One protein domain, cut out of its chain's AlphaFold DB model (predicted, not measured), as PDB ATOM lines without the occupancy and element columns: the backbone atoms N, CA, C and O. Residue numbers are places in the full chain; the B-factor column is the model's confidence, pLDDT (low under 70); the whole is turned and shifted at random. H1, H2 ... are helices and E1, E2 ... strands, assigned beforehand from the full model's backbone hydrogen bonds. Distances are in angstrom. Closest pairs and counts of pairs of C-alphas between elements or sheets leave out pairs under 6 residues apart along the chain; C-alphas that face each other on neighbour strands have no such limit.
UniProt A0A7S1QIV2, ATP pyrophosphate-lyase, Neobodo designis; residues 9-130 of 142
ATOM      1  N   ALA A   9     177.678 131.680 113.643       95.38
ATOM      2  CA  ALA A   9     178.083 130.986 114.857       95.38
ATOM      3  C   ALA A   9     178.867 129.720 114.519       95.38
ATOM      4  O   ALA A   9     178.652 129.117 113.465       95.38
ATOM      5  N   GLY A  10     179.783 129.329 115.399       94.75
ATOM      6  CA  GLY A  10     180.638 128.172 115.169       94.75
ATOM      7  C   GLY A  10     181.488 127.805 116.376       94.75
ATOM      8  O   GLY A  10     181.527 128.516 117.376       94.75
ATOM      9  N   VAL A  11     182.164 126.663 116.263       94.19
ATOM     10  CA  VAL A  11     183.155 126.217 117.244       94.19
ATOM     11  C   VAL A  11     184.517 126.770 116.844       94.19
ATOM     12  O   VAL A  11     184.972 126.555 115.722       94.19
ATOM     13  N   VAL A  12     185.158 127.476 117.766       89.81
ATOM     14  CA  VAL A  12     186.471 128.089 117.602       89.81
ATOM     15  C   VAL A  12     187.471 127.327 118.463       89.81
ATOM     16  O   VAL A  12     187.313 127.249 119.680       89.81
ATOM     17  N   ASP A  13     188.513 126.778 117.840       86.62
ATOM     18  CA  ASP A  13     189.649 126.186 118.546       86.62
ATOM     19  C   ASP A  13     190.890 127.064 118.363       86.62
ATOM     20  O   ASP A  13     191.447 127.172 117.270       86.62
ATOM     21  N   VAL A  14     191.308 127.712 119.452       76.38
ATOM     22  CA  VAL A  14     192.528 128.533 119.516       76.38
ATOM     23  C   VAL A  14     193.554 127.875 120.446       76.38
ATOM     24  O   VAL A  14     194.139 128.513 121.320       76.38
ATOM     25  N   GLY A  15     193.748 126.561 120.305       80.00
ATOM     26  CA  GLY A  15     194.907 125.841 120.848       80.00
ATOM     27  C   GLY A  15     194.884 125.566 122.354       80.00
ATOM     28  O   GLY A  15     195.927 125.250 122.926       80.00
ATOM     29  N   ARG A  16     193.728 125.684 123.018       74.19
ATOM     30  CA  ARG A  16     193.558 125.287 124.434       74.19
ATOM     31  C   ARG A  16     192.279 124.503 124.682       74.19
ATOM     32  O   ARG A  16     192.329 123.486 125.364       74.19
ATOM     33  N   ALA A  17     191.155 124.973 124.150       87.62
ATOM     34  CA  ALA A  17     189.887 124.259 124.176       87.62
ATOM     35  C   ALA A  17     188.936 124.839 123.116       87.62
ATOM     36  O   ALA A  17     188.851 126.070 122.996       87.62
ATOM     37  N   PRO A  18     188.196 123.988 122.385       90.12
ATOM     38  CA  PRO A  18     187.138 124.454 121.509       90.12
ATOM     39  C   PRO A  18     186.039 125.133 122.334       90.12
ATOM     40  O   PRO A  18     185.586 124.594 123.344       90.12
ATOM     41  N   HIS A  19     185.590 126.305 121.897       91.31
ATOM     42  CA  HIS A  19     184.439 127.002 122.471       91.31
ATOM     43  C   HIS A  19     183.490 127.450 121.364       91.31
ATOM     44  O   HIS A  19     183.903 127.702 120.237       91.31
ATOM     45  N   PHE A  20     182.200 127.510 121.678       94.19
ATOM     46  CA  PHE A  20     181.203 128.047 120.763       94.19
ATOM     47  C   PHE A  20     181.175 129.568 120.877       94.19
ATOM     48  O   PHE A  20     181.109 130.093 121.987       94.19
ATOM     49  N   ASP A  21     181.191 130.255 119.741       93.62
ATOM     50  CA  ASP A  21     181.098 131.710 119.694       93.62
ATOM     51  C   ASP A  21     180.229 132.175 118.515       93.62
ATOM     52  O   ASP A  21     179.985 131.435 117.551       93.62
ATOM     53  N   CYS A  22     179.734 133.409 118.608       93.81
ATOM     54  CA  CYS A  22     178.928 134.064 117.592       93.81
ATOM     55  C   CYS A  22     179.539 135.405 117.172       93.81
ATOM     56  O   CYS A  22     179.960 136.232 117.978       93.81
ATOM     57  N   PHE A  23     179.542 135.643 115.867       93.69
ATOM     58  CA  PHE A  23     180.183 136.776 115.232       93.69
ATOM     59  C   PHE A  23     179.229 137.478 114.275       93.69
ATOM     60  O   PHE A  23     178.263 136.912 113.757       93.69
ATOM     61  N   GLY A  24     179.560 138.731 113.985       94.94
ATOM     62  CA  GLY A  24     178.968 139.477 112.889       94.94
ATOM     63  C   GLY A  24     178.514 140.882 113.275       94.94
ATOM     64  O   GLY A  24     178.579 141.285 114.442       94.94
ATOM     65  N   PRO A  25     178.039 141.650 112.281       95.06
ATOM     66  CA  PRO A  25     177.590 143.024 112.478       95.06
ATOM     67  C   PRO A  25     176.488 143.151 113.541       95.06
ATOM     68  O   PRO A  25     176.544 144.070 114.359       95.06
ATOM     69  N   SER A  26     175.545 142.203 113.589       96.19
ATOM     70  CA  SER A  26     174.451 142.202 114.569       96.19
ATOM     71  C   SER A  26     174.923 141.973 116.005       96.19
ATOM     72  O   SER A  26     174.429 142.652 116.902       96.19
ATOM     73  N   VAL A  27     175.917 141.110 116.239       95.69
ATOM     74  CA  VAL A  27     176.497 140.904 117.584       95.69
ATOM     75  C   VAL A  27     177.160 142.195 118.075       95.69
ATOM     76  O   VAL A  27     176.918 142.658 119.192       95.69
ATOM     77  N   ASN A  28     177.911 142.860 117.192       95.06
ATOM     78  CA  ASN A  28     178.514 144.158 117.491       95.06
ATOM     79  C   ASN A  28     177.457 145.233 117.769       95.06
ATOM     80  O   ASN A  28     177.606 146.012 118.710       95.06
ATOM     81  N   LEU A  29     176.384 145.290 116.978       96.62
ATOM     82  CA  LEU A  29     175.304 146.253 117.187       96.62
ATOM     83  C   LEU A  29     174.558 145.992 118.504       96.62
ATOM     84  O   LEU A  29     174.266 146.947 119.220       96.62
ATOM     85  N   ALA A  30     174.325 144.729 118.874       96.62
ATOM     86  CA  ALA A  30     173.758 144.355 120.172       96.62
ATOM     87  C   ALA A  30     174.632 144.851 121.334       96.62
ATOM     88  O   ALA A  30     174.131 145.511 122.245       96.62
ATOM     89  N   SER A  31     175.952 144.648 121.247       95.75
ATOM     90  CA  SER A  31     176.911 145.199 122.213       95.75
ATOM     91  C   SER A  31     176.816 146.729 122.294       95.75
ATOM     92  O   SER A  31     176.809 147.309 123.383       95.75
ATOM     93  N   ARG A  32     176.637 147.423 121.161       96.12
ATOM     94  CA  ARG A  32     176.417 148.878 121.164       96.12
ATOM     95  C   ARG A  32     175.095 149.290 121.799       96.12
ATOM     96  O   ARG A  32     175.078 150.304 122.491       96.12
ATOM     97  N   MET A  33     174.028 148.511 121.639       97.38
ATOM     98  CA  MET A  33     172.769 148.758 122.351       97.38
ATOM     99  C   MET A  33     172.933 148.650 123.862       97.38
ATOM    100  O   MET A  33     172.215 149.325 124.582       97.38
ATOM    101  N   GLU A  34     173.860 147.833 124.360       95.94
ATOM    102  CA  GLU A  34     174.170 147.774 125.788       95.94
ATOM    103  C   GLU A  34     175.048 148.926 126.254       95.94
ATOM    104  O   GLU A  34     174.674 149.652 127.164       95.94
ATOM    105  N   THR A  35     176.179 149.148 125.588       95.31
ATOM    106  CA  THR A  35     177.142 150.188 126.001       95.31
ATOM    107  C   THR A  35     176.590 151.613 125.920       95.31
ATOM    108  O   THR A  35     177.121 152.504 126.574       95.31
ATOM    109  N   THR A  36     175.551 151.845 125.113       95.00
ATOM    110  CA  THR A  36     174.888 153.155 124.981       95.00
ATOM    111  C   THR A  36     173.569 153.247 125.748       95.00
ATOM    112  O   THR A  36     172.948 154.314 125.744       95.00
ATOM    113  N   ALA A  37     173.153 152.158 126.406       93.06
ATOM    114  CA  ALA A  37     171.933 152.123 127.196       93.06
ATOM    115  C   ALA A  37     172.019 153.087 128.387       93.06
ATOM    116  O   ALA A  37     173.063 153.175 129.038       93.06
ATOM    117  N   PRO A  38     170.921 153.782 128.724       87.81
ATOM    118  CA  PRO A  38     170.791 154.409 130.029       87.81
ATOM    119  C   PRO A  38     170.879 153.362 131.147       87.81
ATOM    120  O   PRO A  38     170.484 152.208 130.967       87.81
ATOM    121  N   ILE A  39     171.355 153.790 132.317       86.25
ATOM    122  CA  ILE A  39     171.378 152.961 133.529       86.25
ATOM    123  C   ILE A  39     169.950 152.492 133.847       86.25
ATOM    124  O   ILE A  39     168.993 153.248 133.673       86.25
ATOM    125  N   ASP A  40     169.810 151.243 134.293       86.00
ATOM    126  CA  ASP A  40     168.529 150.622 134.664       86.00
ATOM    127  C   ASP A  40     167.458 150.666 133.558       86.00
ATOM    128  O   ASP A  40     166.252 150.742 133.824       86.00
ATOM    129  N   ARG A  41     167.885 150.637 132.291       85.88
ATOM    130  CA  ARG A  41     166.988 150.579 131.133       85.88
ATOM    131  C   ARG A  41     167.417 149.507 130.147       85.88
ATOM    132  O   ARG A  41     168.593 149.337 129.829       85.88
ATOM    133  N   VAL A  42     166.423 148.821 129.589       93.00
ATOM    134  CA  VAL A  42     166.627 147.915 128.459       93.00
ATOM    135  C   VAL A  42     166.487 148.724 127.177       93.00
ATOM    136  O   VAL A  42     165.378 149.048 126.759       93.00
ATOM    137  N   GLN A  43     167.620 149.062 126.562       95.62
ATOM    138  CA  GLN A  43     167.654 149.691 125.243       95.62
ATOM    139  C   GLN A  43     167.647 148.636 124.136       95.62
ATOM    140  O   GLN A  43     168.406 147.660 124.186       95.62
ATOM    141  N   ILE A  44     166.833 148.872 123.110       96.75
ATOM    142  CA  ILE A  44     166.701 148.024 121.933       96.75
ATOM    143  C   ILE A  44     166.861 148.814 120.628       96.75
ATOM    144  O   ILE A  44     166.595 150.019 120.551       96.75
ATOM    145  N   SER A  45     167.285 148.113 119.581       97.25
ATOM    146  CA  SER A  45     167.380 148.660 118.223       97.25
ATOM    147  C   SER A  45     166.013 148.780 117.529       97.25
ATOM    148  O   SER A  45     165.095 148.029 117.857       97.25
ATOM    149  N   ALA A  46     165.896 149.653 116.521       95.88
ATOM    150  CA  ALA A  46     164.663 149.799 115.738       95.88
ATOM    151  C   ALA A  46     164.148 148.492 115.089       95.88
ATOM    152  O   ALA A  46     162.975 148.187 115.277       95.88
ATOM    153  N   PRO A  47     164.983 147.647 114.445       95.31
ATOM    154  CA  PRO A  47     164.496 146.374 113.902       95.31
ATOM    155  C   PRO A  47     163.891 145.454 114.970       95.31
ATOM    156  O   PRO A  47     162.869 144.814 114.747       95.31
ATOM    157  N   THR A  48     164.493 145.409 116.162       95.19
ATOM    158  CA  THR A  48     163.960 144.632 117.293       95.19
ATOM    159  C   THR A  48     162.639 145.197 117.796       95.19
ATOM    160  O   THR A  48     161.739 144.436 118.130       95.19
ATOM    161  N   TYR A  49     162.512 146.522 117.839       94.19
ATOM    162  CA  TYR A  49     161.272 147.188 118.223       94.19
ATOM    163  C   TYR A  49     160.121 146.827 117.280       94.19
ATOM    164  O   TYR A  49     159.042 146.456 117.743       94.19
ATOM    165  N   ASP A  50     160.370 146.849 115.971       92.56
ATOM    166  CA  ASP A  50     159.370 146.483 114.970       92.56
ATOM    167  C   ASP A  50     158.975 145.004 115.081       92.56
ATOM    168  O   ASP A  50     157.794 144.669 114.988       92.56
ATOM    169  N   LEU A  51     159.934 144.110 115.347       91.94
ATOM    170  CA  LEU A  51     159.645 142.694 115.598       91.94
ATOM    171  C   LEU A  51     158.749 142.495 116.826       91.94
ATOM    172  O   LEU A  51     157.816 141.696 116.775       91.94
ATOM    173  N   LEU A  52     159.007 143.226 117.913       88.81
ATOM    174  CA  LEU A  52     158.214 143.128 119.139       88.81
ATOM    175  C   LEU A  52     156.807 143.703 118.961       88.81
ATOM    176  O   LEU A  52     155.845 143.092 119.415       88.81
ATOM    177  N   LYS A  53     156.663 144.823 118.245       85.19
ATOM    178  CA  LYS A  53     155.350 145.405 117.926       85.19
ATOM    179  C   LYS A  53     154.479 144.511 117.054       85.19
ATOM    180  O   LYS A  53     153.263 144.500 117.212       85.19
ATOM    181  N   ASN A  54     155.099 143.789 116.128       82.88
ATOM    182  CA  ASN A  54     154.401 142.920 115.185       82.88
ATOM    183  C   ASN A  54     154.225 141.488 115.712       82.88
ATOM    184  O   ASN A  54     153.708 140.624 114.997       82.88
ATOM    185  N   CYS A  55     154.662 141.206 116.943       78.69
ATOM    186  CA  CYS A  55     154.504 139.891 117.537       78.69
ATOM    187  C   CYS A  55     153.028 139.638 117.886       78.69
ATOM    188  O   CYS A  55     152.343 140.499 118.429       78.69
ATOM    189  N   LYS A  56     152.524 138.441 117.557       63.31
ATOM    190  CA  LYS A  56     151.104 138.070 117.726       63.31
ATOM    191  C   LYS A  56     150.698 137.834 119.185       63.31
ATOM    192  O   LYS A  56     149.511 137.749 119.476       63.31
ATOM    193  N   THR A  57     151.671 137.685 120.074       60.19
ATOM    194  CA  THR A  57     151.476 137.562 121.517       60.19
ATOM    195  C   THR A  57     151.484 138.960 122.124       60.19
ATOM    196  O   THR A  57     152.538 139.584 122.184       60.19
ATOM    197  N   ASP A  58     150.302 139.444 122.508       61.66
ATOM    198  CA  ASP A  58     150.051 140.673 123.270       61.66
ATOM    199  C   ASP A  58     150.859 141.903 122.821       61.66
ATOM    200  O   ASP A  58     151.860 142.297 123.418       61.66
ATOM    201  N   THR A  59     150.351 142.581 121.790       59.94
ATOM    202  CA  THR A  59     150.926 143.801 121.186       59.94
ATOM    203  C   THR A  59     151.142 144.975 122.158       59.94
ATOM    204  O   THR A  59     151.812 145.943 121.804       59.94
ATOM    205  N   ASN A  60     150.632 144.880 123.392       72.56
ATOM    206  CA  ASN A  60     150.735 145.887 124.452       72.56
ATOM    207  C   ASN A  60     151.533 145.401 125.678       72.56
ATOM    208  O   ASN A  60     151.335 145.896 126.790       72.56
ATOM    209  N   LEU A  61     152.430 144.425 125.500       79.38
ATOM    210  CA  LEU A  61     153.236 143.894 126.603       79.38
ATOM    211  C   LEU A  61     154.220 144.920 127.185       79.38
ATOM    212  O   LEU A  61     154.580 144.842 128.362       79.38
ATOM    213  N   PHE A  62     154.668 145.872 126.366       86.06
ATOM    214  CA  PHE A  62     155.690 146.851 126.728       86.06
ATOM    215  C   PHE A  62     155.215 148.275 126.453       86.06
ATOM    216  O   PHE A  62     154.727 148.583 125.365       86.06
ATOM    217  N   GLU A  63     155.435 149.154 127.426       86.44
ATOM    218  CA  GLU A  63     155.389 150.600 127.242       86.44
ATOM    219  C   GLU A  63     156.790 151.092 126.868       86.44
ATOM    220  O   GLU A  63     157.791 150.686 127.466       86.44
ATOM    221  N   TRP A  64     156.861 151.984 125.887       88.81
ATOM    222  CA  TRP A  64     158.116 152.432 125.294       88.81
ATOM    223  C   TRP A  64     158.351 153.909 125.562       88.81
ATOM    224  O   TRP A  64     157.429 154.718 125.447       88.81
ATOM    225  N   ASP A  65     159.601 154.267 125.833       91.00
ATOM    226  CA  ASP A  65     160.022 155.662 125.778       91.00
ATOM    227  C   ASP A  65     160.001 156.181 124.323       91.00
ATOM    228  O   ASP A  65     160.114 155.392 123.371       91.00
ATOM    229  N   PRO A  66     159.890 157.509 124.119       92.62
ATOM    230  CA  PRO A  66     160.019 158.111 122.798       92.62
ATOM    231  C   PRO A  66     161.330 157.704 122.100       92.62
ATOM    232  O   PRO A  66     162.354 157.526 122.766       92.62
ATOM    233  N   PRO A  67     161.336 157.585 120.756       94.44
ATOM    234  CA  PRO A  67     162.520 157.175 120.014       94.44
ATOM    235  C   PRO A  67     163.689 158.121 120.285       94.44
ATOM    236  O   PRO A  67     163.601 159.333 120.073       94.44
ATOM    237  N   LYS A  68     164.818 157.552 120.702       95.44
ATOM    238  CA  LYS A  68     166.056 158.284 120.955       95.44
ATOM    239  C   LYS A  68     167.011 158.131 119.779       95.44
ATOM    240  O   LYS A  68     167.303 157.015 119.343       95.44
ATOM    241  N   ARG A  69     167.536 159.261 119.301       96.31
ATOM    242  CA  ARG A  69     168.612 159.320 118.304       96.31
ATOM    243  C   ARG A  69     169.944 159.040 118.995       96.31
ATOM    244  O   ARG A  69     170.451 159.890 119.722       96.31
ATOM    245  N   THR A  70     170.507 157.863 118.757       95.56
ATOM    246  CA  THR A  70     171.741 157.409 119.409       95.56
ATOM    247  C   THR A  70     172.833 157.216 118.366       95.56
ATOM    248  O   THR A  70     172.622 156.559 117.346       95.56
ATOM    249  N   LEU A  71     174.005 157.809 118.606       96.00
ATOM    250  CA  LEU A  71     175.170 157.661 117.737       96.00
ATOM    251  C   LEU A  71     175.833 156.303 117.986       96.00
ATOM    252  O   LEU A  71     176.321 156.032 119.081       96.00
ATOM    253  N   ILE A  72     175.888 155.469 116.952       94.88
ATOM    254  CA  ILE A  72     176.463 154.130 117.001       94.88
ATOM    255  C   ILE A  72     177.656 154.052 116.045       94.88
ATOM    256  O   ILE A  72     177.545 154.278 114.838       94.88
ATOM    257  N   LYS A  73     178.824 153.694 116.589       90.31
ATOM    258  CA  LYS A  73     180.059 153.542 115.809       90.31
ATOM    259  C   LYS A  73     179.854 152.550 114.657       90.31
ATOM    260  O   LYS A  73     179.470 151.410 114.897       90.31
ATOM    261  N   GLY A  74     180.156 152.983 113.433       91.62
ATOM    262  CA  GLY A  74     180.035 152.172 112.215       91.62
ATOM    263  C   GLY A  74     178.641 152.159 111.579       91.62
ATOM    264  O   GLY A  74     178.512 151.684 110.460       91.62
ATOM    265  N   TYR A  75     177.627 152.717 112.250       91.81
ATOM    266  CA  TYR A  75     176.243 152.756 111.755       91.81
ATOM    267  C   TYR A  75     175.651 154.173 111.693       91.81
ATOM    268  O   TYR A  75     174.567 154.366 111.152       91.81
ATOM    269  N   GLY A  76     176.351 155.172 112.237       94.56
ATOM    270  CA  GLY A  76     175.850 156.539 112.319       94.56
ATOM    271  C   GLY A  76     174.775 156.678 113.395       94.56
ATOM    272  O   GLY A  76     174.798 155.985 114.411       94.56
ATOM    273  N   THR A  77     173.849 157.613 113.204       96.25
ATOM    274  CA  THR A  77     172.791 157.876 114.184       96.25
ATOM    275  C   THR A  77     171.569 157.021 113.886       96.25
ATOM    276  O   THR A  77     170.910 157.223 112.868       96.25
ATOM    277  N   LEU A  78     171.230 156.122 114.805       95.69
ATOM    278  CA  LEU A  78     170.081 155.226 114.695       95.69
ATOM    279  C   LEU A  78     168.973 155.619 115.673       95.69
ATOM    280  O   LEU A  78     169.232 156.203 116.728       95.69
ATOM    281  N   ASN A  79     167.737 155.255 115.331       96.62
ATOM    282  CA  ASN A  79     166.638 155.267 116.288       96.62
ATOM    283  C   ASN A  79     166.770 154.062 117.224       96.62
ATOM    284  O   ASN A  79     166.964 152.925 116.787       96.62
ATOM    285  N   THR A  80     166.662 154.335 118.516       96.69
ATOM    286  CA  THR A  80     166.717 153.346 119.592       96.69
ATOM    287  C   THR A  80     165.551 153.573 120.538       96.69
ATOM    288  O   THR A  80     165.068 154.700 120.671       96.69
ATOM    289  N   TYR A  81     165.093 152.504 121.172       95.94
ATOM    290  CA  TYR A  81     163.910 152.511 122.026       95.94
ATOM    291  C   TYR A  81     164.288 151.934 123.382       95.94
ATOM    292  O   TYR A  81     165.048 150.971 123.446       95.94
ATOM    293  N   ALA A  82     163.776 152.517 124.459       93.44
ATOM    294  CA  ALA A  82     163.929 151.967 125.798       93.44
ATOM    295  C   ALA A  82     162.575 151.462 126.300       93.44
ATOM    296  O   ALA A  82     161.537 152.064 126.019       93.44
ATOM    297  N   ILE A  83     162.594 150.342 127.021       90.44
ATOM    298  CA  ILE A  83     161.404 149.840 127.708       90.44
ATOM    299  C   ILE A  83     161.201 150.686 128.964       90.44
ATOM    300  O   ILE A  83     162.082 150.743 129.826       90.44
ATOM    301  N   LYS A  84     160.034 151.319 129.057       86.19
ATOM    302  CA  LYS A  84     159.613 152.107 130.214       86.19
ATOM    303  C   LYS A  84     158.943 151.227 131.262       86.19
ATOM    304  O   LYS A  84     159.277 151.314 132.440       86.19
ATOM    305  N   SER A  85     158.015 150.373 130.835       80.81
ATOM    306  CA  SER A  85     157.288 149.451 131.708       80.81
ATOM    307  C   SER A  85     156.834 148.203 130.942       80.81
ATOM    308  O   SER A  85     156.878 148.158 129.711       80.81
ATOM    309  N   THR A  86     156.426 147.162 131.671       82.44
ATOM    310  CA  THR A  86     155.796 145.970 131.096       82.44
ATOM    311  C   THR A  86     154.523 145.630 131.854       82.44
ATOM    312  O   THR A  86     154.452 145.812 133.067       82.44
ATOM    313  N   THR A  87     153.522 145.131 131.135       78.00
ATOM    314  CA  THR A  87     152.262 144.636 131.705       78.00
ATOM    315  C   THR A  87     152.340 143.157 132.093       78.00
ATOM    316  O   THR A  87     151.377 142.613 132.637       78.00
ATOM    317  N   LEU A  88     153.483 142.497 131.850       74.00
ATOM    318  CA  LEU A  88     153.676 141.087 132.167       74.00
ATOM    319  C   LEU A  88     153.642 140.862 133.681       74.00
ATOM    320  O   LEU A  88     154.556 141.254 134.409       74.00
ATOM    321  N   GLN A  89     152.621 140.150 134.146       70.62
ATOM    322  CA  GLN A  89     152.607 139.624 135.503       70.62
ATOM    323  C   GLN A  89     153.498 138.385 135.556       70.62
ATOM    324  O   GLN A  89     153.151 137.328 135.030       70.62
ATOM    325  N   VAL A  90     154.672 138.516 136.173       71.00
ATOM    326  CA  VAL A  90     155.578 137.384 136.385       71.00
ATOM    327  C   VAL A  90     155.160 136.665 137.673       71.00
ATOM    328  O   VAL A  90     155.170 137.293 138.733       71.00
ATOM    329  N   PRO A  91     154.810 135.364 137.629       76.44
ATOM    330  CA  PRO A  91     154.463 134.609 138.828       76.44
ATOM    331  C   PRO A  91     155.593 134.619 139.860       76.44
ATOM    332  O   PRO A  91     156.756 134.382 139.522       76.44
ATOM    333  N   GLU A  92     155.242 134.791 141.135       75.38
ATOM    334  CA  GLU A  92     156.207 134.900 142.239       75.38
ATOM    335  C   GLU A  92     157.139 133.676 142.335       75.38
ATOM    336  O   GLU A  92     158.318 133.795 142.658       75.38
ATOM    337  N   ALA A  93     156.646 132.495 141.943       77.44
ATOM    338  CA  ALA A  93     157.430 131.263 141.886       77.44
ATOM    339  C   ALA A  93     158.593 131.306 140.873       77.44
ATOM    340  O   ALA A  93     159.610 130.648 141.091       77.44
ATOM    341  N   ILE A  94     158.459 132.052 139.770       74.38
ATOM    342  CA  ILE A  94     159.548 132.249 138.801       74.38
ATOM    343  C   ILE A  94     160.573 133.210 139.394       74.38
ATOM    344  O   ILE A  94     161.767 132.927 139.369       74.38
ATOM    345  N   ILE A  95     160.108 134.307 139.992       71.56
ATOM    346  CA  ILE A  95     160.978 135.324 140.589       71.56
ATOM    347  C   ILE A  95     161.827 134.723 141.714       71.56
ATOM    348  O   ILE A  95     163.040 134.919 141.737       71.56
ATOM    349  N   ALA A  96     161.214 133.924 142.590       73.25
ATOM    350  CA  ALA A  96     161.908 133.244 143.681       73.25
ATOM    351  C   ALA A  96     163.008 132.285 143.190       73.25
ATOM    352  O   ALA A  96     164.033 132.133 143.848       73.25
ATOM    353  N   LYS A  97     162.818 131.655 142.022       77.06
ATOM    354  CA  LYS A  97     163.787 130.722 141.422       77.06
ATOM    355  C   LYS A  97     164.912 131.403 140.653       77.06
ATOM    356  O   LYS A  97     165.948 130.784 140.441       77.06
ATOM    357  N   LEU A  98     164.717 132.641 140.207       72.50
ATOM    358  CA  LEU A  98     165.703 133.333 139.382       72.50
ATOM    359  C   LEU A  98     166.948 133.764 140.175       72.50
ATOM    360  O   LEU A  98     167.939 134.120 139.551       72.50
ATOM    361  N   HIS A  99     166.927 133.719 141.516       66.50
ATOM    362  CA  HIS A  99     168.011 134.218 142.383       66.50
ATOM    363  C   HIS A  99     168.494 135.631 141.996       66.50
ATOM    364  O   HIS A  99     169.639 136.001 142.240       66.50
ATOM    365  N   VAL A 100     167.622 136.423 141.368       64.25
ATOM    366  CA  VAL A 100     167.920 137.796 140.977       64.25
ATOM    367  C   VAL A 100     167.525 138.684 142.143       64.25
ATOM    368  O   VAL A 100     166.342 138.773 142.484       64.25
ATOM    369  N   ASP A 101     168.501 139.373 142.731       56.19
ATOM    370  CA  ASP A 101     168.214 140.517 143.587       56.19
ATOM    371  C   ASP A 101     167.432 141.523 142.746       56.19
ATOM    372  O   ASP A 101     167.961 142.113 141.799       56.19
ATOM    373  N   ARG A 102     166.133 141.677 143.038       54.66
ATOM    374  CA  ARG A 102     165.304 142.670 142.349       54.66
ATOM    375  C   ARG A 102     166.033 144.005 142.466       54.66
ATOM    376  O   ARG A 102     166.246 144.481 143.584       54.66
ATOM    377  N   ALA A 103     166.387 144.615 141.332       52.84
ATOM    378  CA  ALA A 103     166.875 145.987 141.324       52.84
ATOM    379  C   ALA A 103     165.911 146.825 142.174       52.84
ATOM    380  O   ALA A 103     164.698 146.643 142.079       52.84
ATOM    381  N   VAL A 104     166.421 147.710 143.034       48.47
ATOM    382  CA  VAL A 104     165.597 148.470 144.000       48.47
ATOM    383  C   VAL A 104     164.403 149.161 143.314       48.47
ATOM    384  O   VAL A 104     163.329 149.278 143.898       48.47
ATOM    385  N   HIS A 105     164.553 149.508 142.033       45.81
ATOM    386  CA  HIS A 105     163.498 150.060 141.186       45.81
ATOM    387  C   HIS A 105     162.324 149.106 140.873       45.81
ATOM    388  O   HIS A 105     161.207 149.585 140.716       45.81
ATOM    389  N   LEU A 106     162.511 147.782 140.853       43.62
ATOM    390  CA  LEU A 106     161.443 146.781 140.670       43.62
ATOM    391  C   LEU A 106     160.541 146.620 141.906       43.62
ATOM    392  O   LEU A 106     159.392 146.211 141.758       43.62
ATOM    393  N   LYS A 107     161.024 146.950 143.115       37.56
ATOM    394  CA  LYS A 107     160.189 146.912 144.334       37.56
ATOM    395  C   LYS A 107     159.095 147.985 144.301       37.56
ATOM    396  O   LYS A 107     157.952 147.687 144.615       37.56
ATOM    397  N   PHE A 108     159.416 149.183 143.811       39.56
ATOM    398  CA  PHE A 108     158.441 150.269 143.649       39.56
ATOM    399  C   PHE A 108     157.401 150.000 142.549       39.56
ATOM    400  O   PHE A 108     156.264 150.461 142.645       39.56
ATOM    401  N   PHE A 109     157.757 149.216 141.525       42.81
ATOM    402  CA  PHE A 109     156.846 148.859 140.432       42.81
ATOM    403  C   PHE A 109     155.666 147.986 140.876       42.81
ATOM    404  O   PHE A 109     154.559 148.183 140.381       42.81
ATOM    405  N   ALA A 110     155.892 147.040 141.793       40.03
ATOM    406  CA  ALA A 110     154.857 146.107 142.239       40.03
ATOM    407  C   ALA A 110     153.826 146.751 143.185       40.03
ATOM    408  O   ALA A 110     152.679 146.318 143.207       40.03
ATOM    409  N   GLU A 111     154.218 147.781 143.942       39.06
ATOM    410  CA  GLU A 111     153.356 148.391 144.966       39.06
ATOM    411  C   GLU A 111     152.672 149.694 144.523       39.06
ATOM    412  O   GLU A 111     151.637 150.039 145.086       39.06
ATOM    413  N   GLN A 112     153.216 150.434 143.546       37.41
ATOM    414  CA  GLN A 112     152.730 151.791 143.223       37.41
ATOM    415  C   GLN A 112     152.494 152.069 141.731       37.41
ATOM    416  O   GLN A 112     152.059 153.164 141.391       37.41
ATOM    417  N   GLY A 113     152.751 151.121 140.823       33.78
ATOM    418  CA  GLY A 113     152.346 151.258 139.418       33.78
ATOM    419  C   GLY A 113     152.806 152.542 138.711       33.78
ATOM    420  O   GLY A 113     152.088 153.031 137.852       33.78
ATOM    421  N   LEU A 114     153.960 153.124 139.057       34.94
ATOM    422  CA  LEU A 114     154.574 154.226 138.307       34.94
ATOM    423  C   LEU A 114     156.006 154.458 138.809       34.94
ATOM    424  O   LEU A 114     156.219 154.641 140.003       34.94
ATOM    425  N   LEU A 115     156.989 154.535 137.910       35.38
ATOM    426  CA  LEU A 115     158.229 155.259 138.200       35.38
ATOM    427  C   LEU A 115     158.217 156.565 137.412       35.38
ATOM    428  O   LEU A 115     158.670 156.628 136.268       35.38
ATOM    429  N   LEU A 116     157.722 157.623 138.053       31.84
ATOM    430  CA  LEU A 116     158.275 158.945 137.806       31.84
ATOM    431  C   LEU A 116     159.684 158.949 138.397       31.84
ATOM    432  O   LEU A 116     159.910 158.601 139.555       31.84
ATOM    433  N   HIS A 117     160.641 159.283 137.545       34.50
ATOM    434  CA  HIS A 117     162.020 159.550 137.902       34.50
ATOM    435  C   HIS A 117     162.041 160.635 138.988       34.50
ATOM    436  O   HIS A 117     161.742 161.789 138.702       34.50
ATOM    437  N   GLN A 118     162.364 160.274 140.232       34.22
ATOM    438  CA  GLN A 118     162.743 161.254 141.245       34.22
ATOM    439  C   GLN A 118     164.233 161.076 141.518       34.22
ATOM    440  O   GLN A 118     164.685 160.039 142.009       34.22
ATOM    441  N   ASP A 119     165.000 162.062 141.062       31.61
ATOM    442  CA  ASP A 119     166.452 162.106 141.136       31.61
ATOM    443  C   ASP A 119     166.949 161.975 142.576       31.61
ATOM    444  O   ASP A 119     166.656 162.789 143.451       31.61
ATOM    445  N   ARG A 120     167.784 160.959 142.805       36.81
ATOM    446  CA  ARG A 120     168.399 160.647 144.104       36.81
ATOM    447  C   ARG A 120     169.479 161.648 144.551       36.81
ATOM    448  O   ARG A 120     170.094 161.438 145.591       36.81
ATOM    449  N   ASN A 121     169.694 162.737 143.810       34.72
ATOM    450  CA  ASN A 121     170.689 163.765 144.133       34.72
ATOM    451  C   ASN A 121     170.133 164.981 144.894       34.72
ATOM    452  O   ASN A 121     170.920 165.830 145.302       34.72
ATOM    453  N   ALA A 122     168.823 165.063 145.152       38.59
ATOM    454  CA  ALA A 122     168.231 166.178 145.905       38.59
ATOM    455  C   ALA A 122     168.280 166.020 147.443       38.59
ATOM    456  O   ALA A 122     167.882 166.926 148.162       38.59
ATOM    457  N   LEU A 123     168.777 164.895 147.970       38.34
ATOM    458  CA  LEU A 123     168.742 164.564 149.408       38.34
ATOM    459  C   LEU A 123     170.096 164.728 150.124       38.34
ATOM    460  O   LEU A 123     170.376 164.038 151.102       38.34
ATOM    461  N   ARG A 124     170.967 165.619 149.637       35.91
ATOM    462  CA  ARG A 124     172.269 165.888 150.278       35.91
ATOM    463  C   ARG A 124     172.535 167.335 150.684       35.91
ATOM    464  O   ARG A 124     173.635 167.592 151.160       35.91
ATOM    465  N   ASP A 125     171.569 168.246 150.568       39.06
ATOM    466  CA  ASP A 125     171.770 169.630 151.016       39.06
ATOM    467  C   ASP A 125     170.800 170.021 152.138       39.06
ATOM    468  O   ASP A 125     169.743 170.613 151.928       39.06
ATOM    469  N   ASP A 126     171.203 169.674 153.358       41.72
ATOM    470  CA  ASP A 126     170.510 169.905 154.635       41.72
ATOM    471  C   ASP A 126     170.556 171.389 155.081       41.72
ATOM    472  O   ASP A 126     170.696 171.725 156.254       41.72
ATOM    473  N   ARG A 127     170.512 172.323 154.120       40.53
ATOM    474  CA  ARG A 127     170.575 173.779 154.353       40.53
ATOM    475  C   ARG A 127     169.438 174.580 153.720       40.53
ATOM    476  O   ARG A 127     169.415 175.797 153.863       40.53
ATOM    477  N   THR A 128     168.473 173.932 153.068       44.88
ATOM    478  CA  THR A 128     167.362 174.626 152.384       44.88
ATOM    479  C   THR A 128     165.990 174.494 153.059       44.88
ATOM    480  O   THR A 128     165.052 175.168 152.636       44.88
ATOM    481  N   GLU A 129     165.856 173.742 154.161       39.38
ATOM    482  CA  GLU A 129     164.584 173.663 154.907       39.38
ATOM    483  C   GLU A 129     164.250 174.926 155.724       39.38
ATOM    484  O   GLU A 129     163.071 175.188 155.977       39.38
ATOM    485  N   SER A 130     165.232 175.759 156.097       39.09
ATOM    486  CA  SER A 130     164.935 177.005 156.825       39.09
ATOM    487  C   SER A 130     164.380 178.104 155.915       39.09
ATOM    488  O   SER A 130     163.551 178.893 156.354       39.09
TER     489      SER A 130
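What this domain is: This is residues 9 to 130 of the 142 residues of the protein "ATP pyrophosphate-lyase" of Neobodo designis (UniProt A0A7S1QIV2). A small twisted sheet is built along one long strand, E6, with H2 over one face and H1 beside the strands at the sheet's level. At one end of the whole, beyond H1, lies a separate two-stranded hairpin, E1 and E2; on the far side of the sheet from it, H3 and H4 lead into a tail without named elements, residues 113 to 130, and residues 90 to 102 and 116 to 130 stick out. The printed part has 122 residues, with four named helices and six named strands in the order E1 E2 H1 E3 H2 E4 E5 E6 H3 H4; the class is mixed. In the branched sheet E3, E4 and E5 are each antiparallel to E6. The whole is loose, with a radius of gyration of the C-alphas of 19.6 A, and elongated, spanning 68 by 39 by 38 A.

How they stand to each other: E1, residues 9 to 13, and E2, residues 18 to 23, form an antiparallel hairpin, with N 12 and O 19 2.8 A apart, within hydrogen-bond range. H1, residues 25 to 35, is on the branched sheet of E3, residues 43 to 45, E4, residues 62 to 64, E5, residues 68 to 72, and E6, residues 76 to 86. H1 stands at the sheet's level, at a height of 2.5 A; its closest C-alphas to E3 are those of Met 33 and Gln 43, 5.9 A. E3 lies on one side of E6, with N 44 and O 81 2.8 A apart. H2, residues 46 to 53, lies over E6 at a height over the sheet of 8.1 A and runs along the strands, at 25 degrees to E6 on the local plane; the closest C-alphas are those of Ala 46 and Thr 80, 5.6 A. E4 and E5 lie on the other side of E6: N 63 and O 85 are 2.9 A apart, and in the hairpin of E5 and E6 N 72 and O 76 are 2.8 A apart. H3, residues 92 to 97, and H4, residues 104 to 112, are apart and not on the branched sheet. Every O i to N i+4 pair is within hydrogen-bond range in H1, H2 and H3; in H4 1 of 5 is, and 2 of 6 O i to N i+3 pairs.

Where its parts are: E1 begins at C-alpha 9, (178.083, 130.986, 114.857). E2 is 15.5 A long and H1 15.3 A. E6 is 29.4 A long, from C-alpha 76 at (175.850, 156.539, 112.319) to C-alpha 86. H4 is 13.3 A long and ends at C-alpha 112, (152.730, 151.791, 143.223).

The domain as a whole: The C-alphas of Gly 15 and Ser 130 are the two farthest apart, 69.4 A. The printed part has no cut, and no link between named elements is long. Residues 113 to 130 have no named element. The mean pLDDT of the printed part is 75.6; residues 56 to 59 and 99 to 130 are under 70.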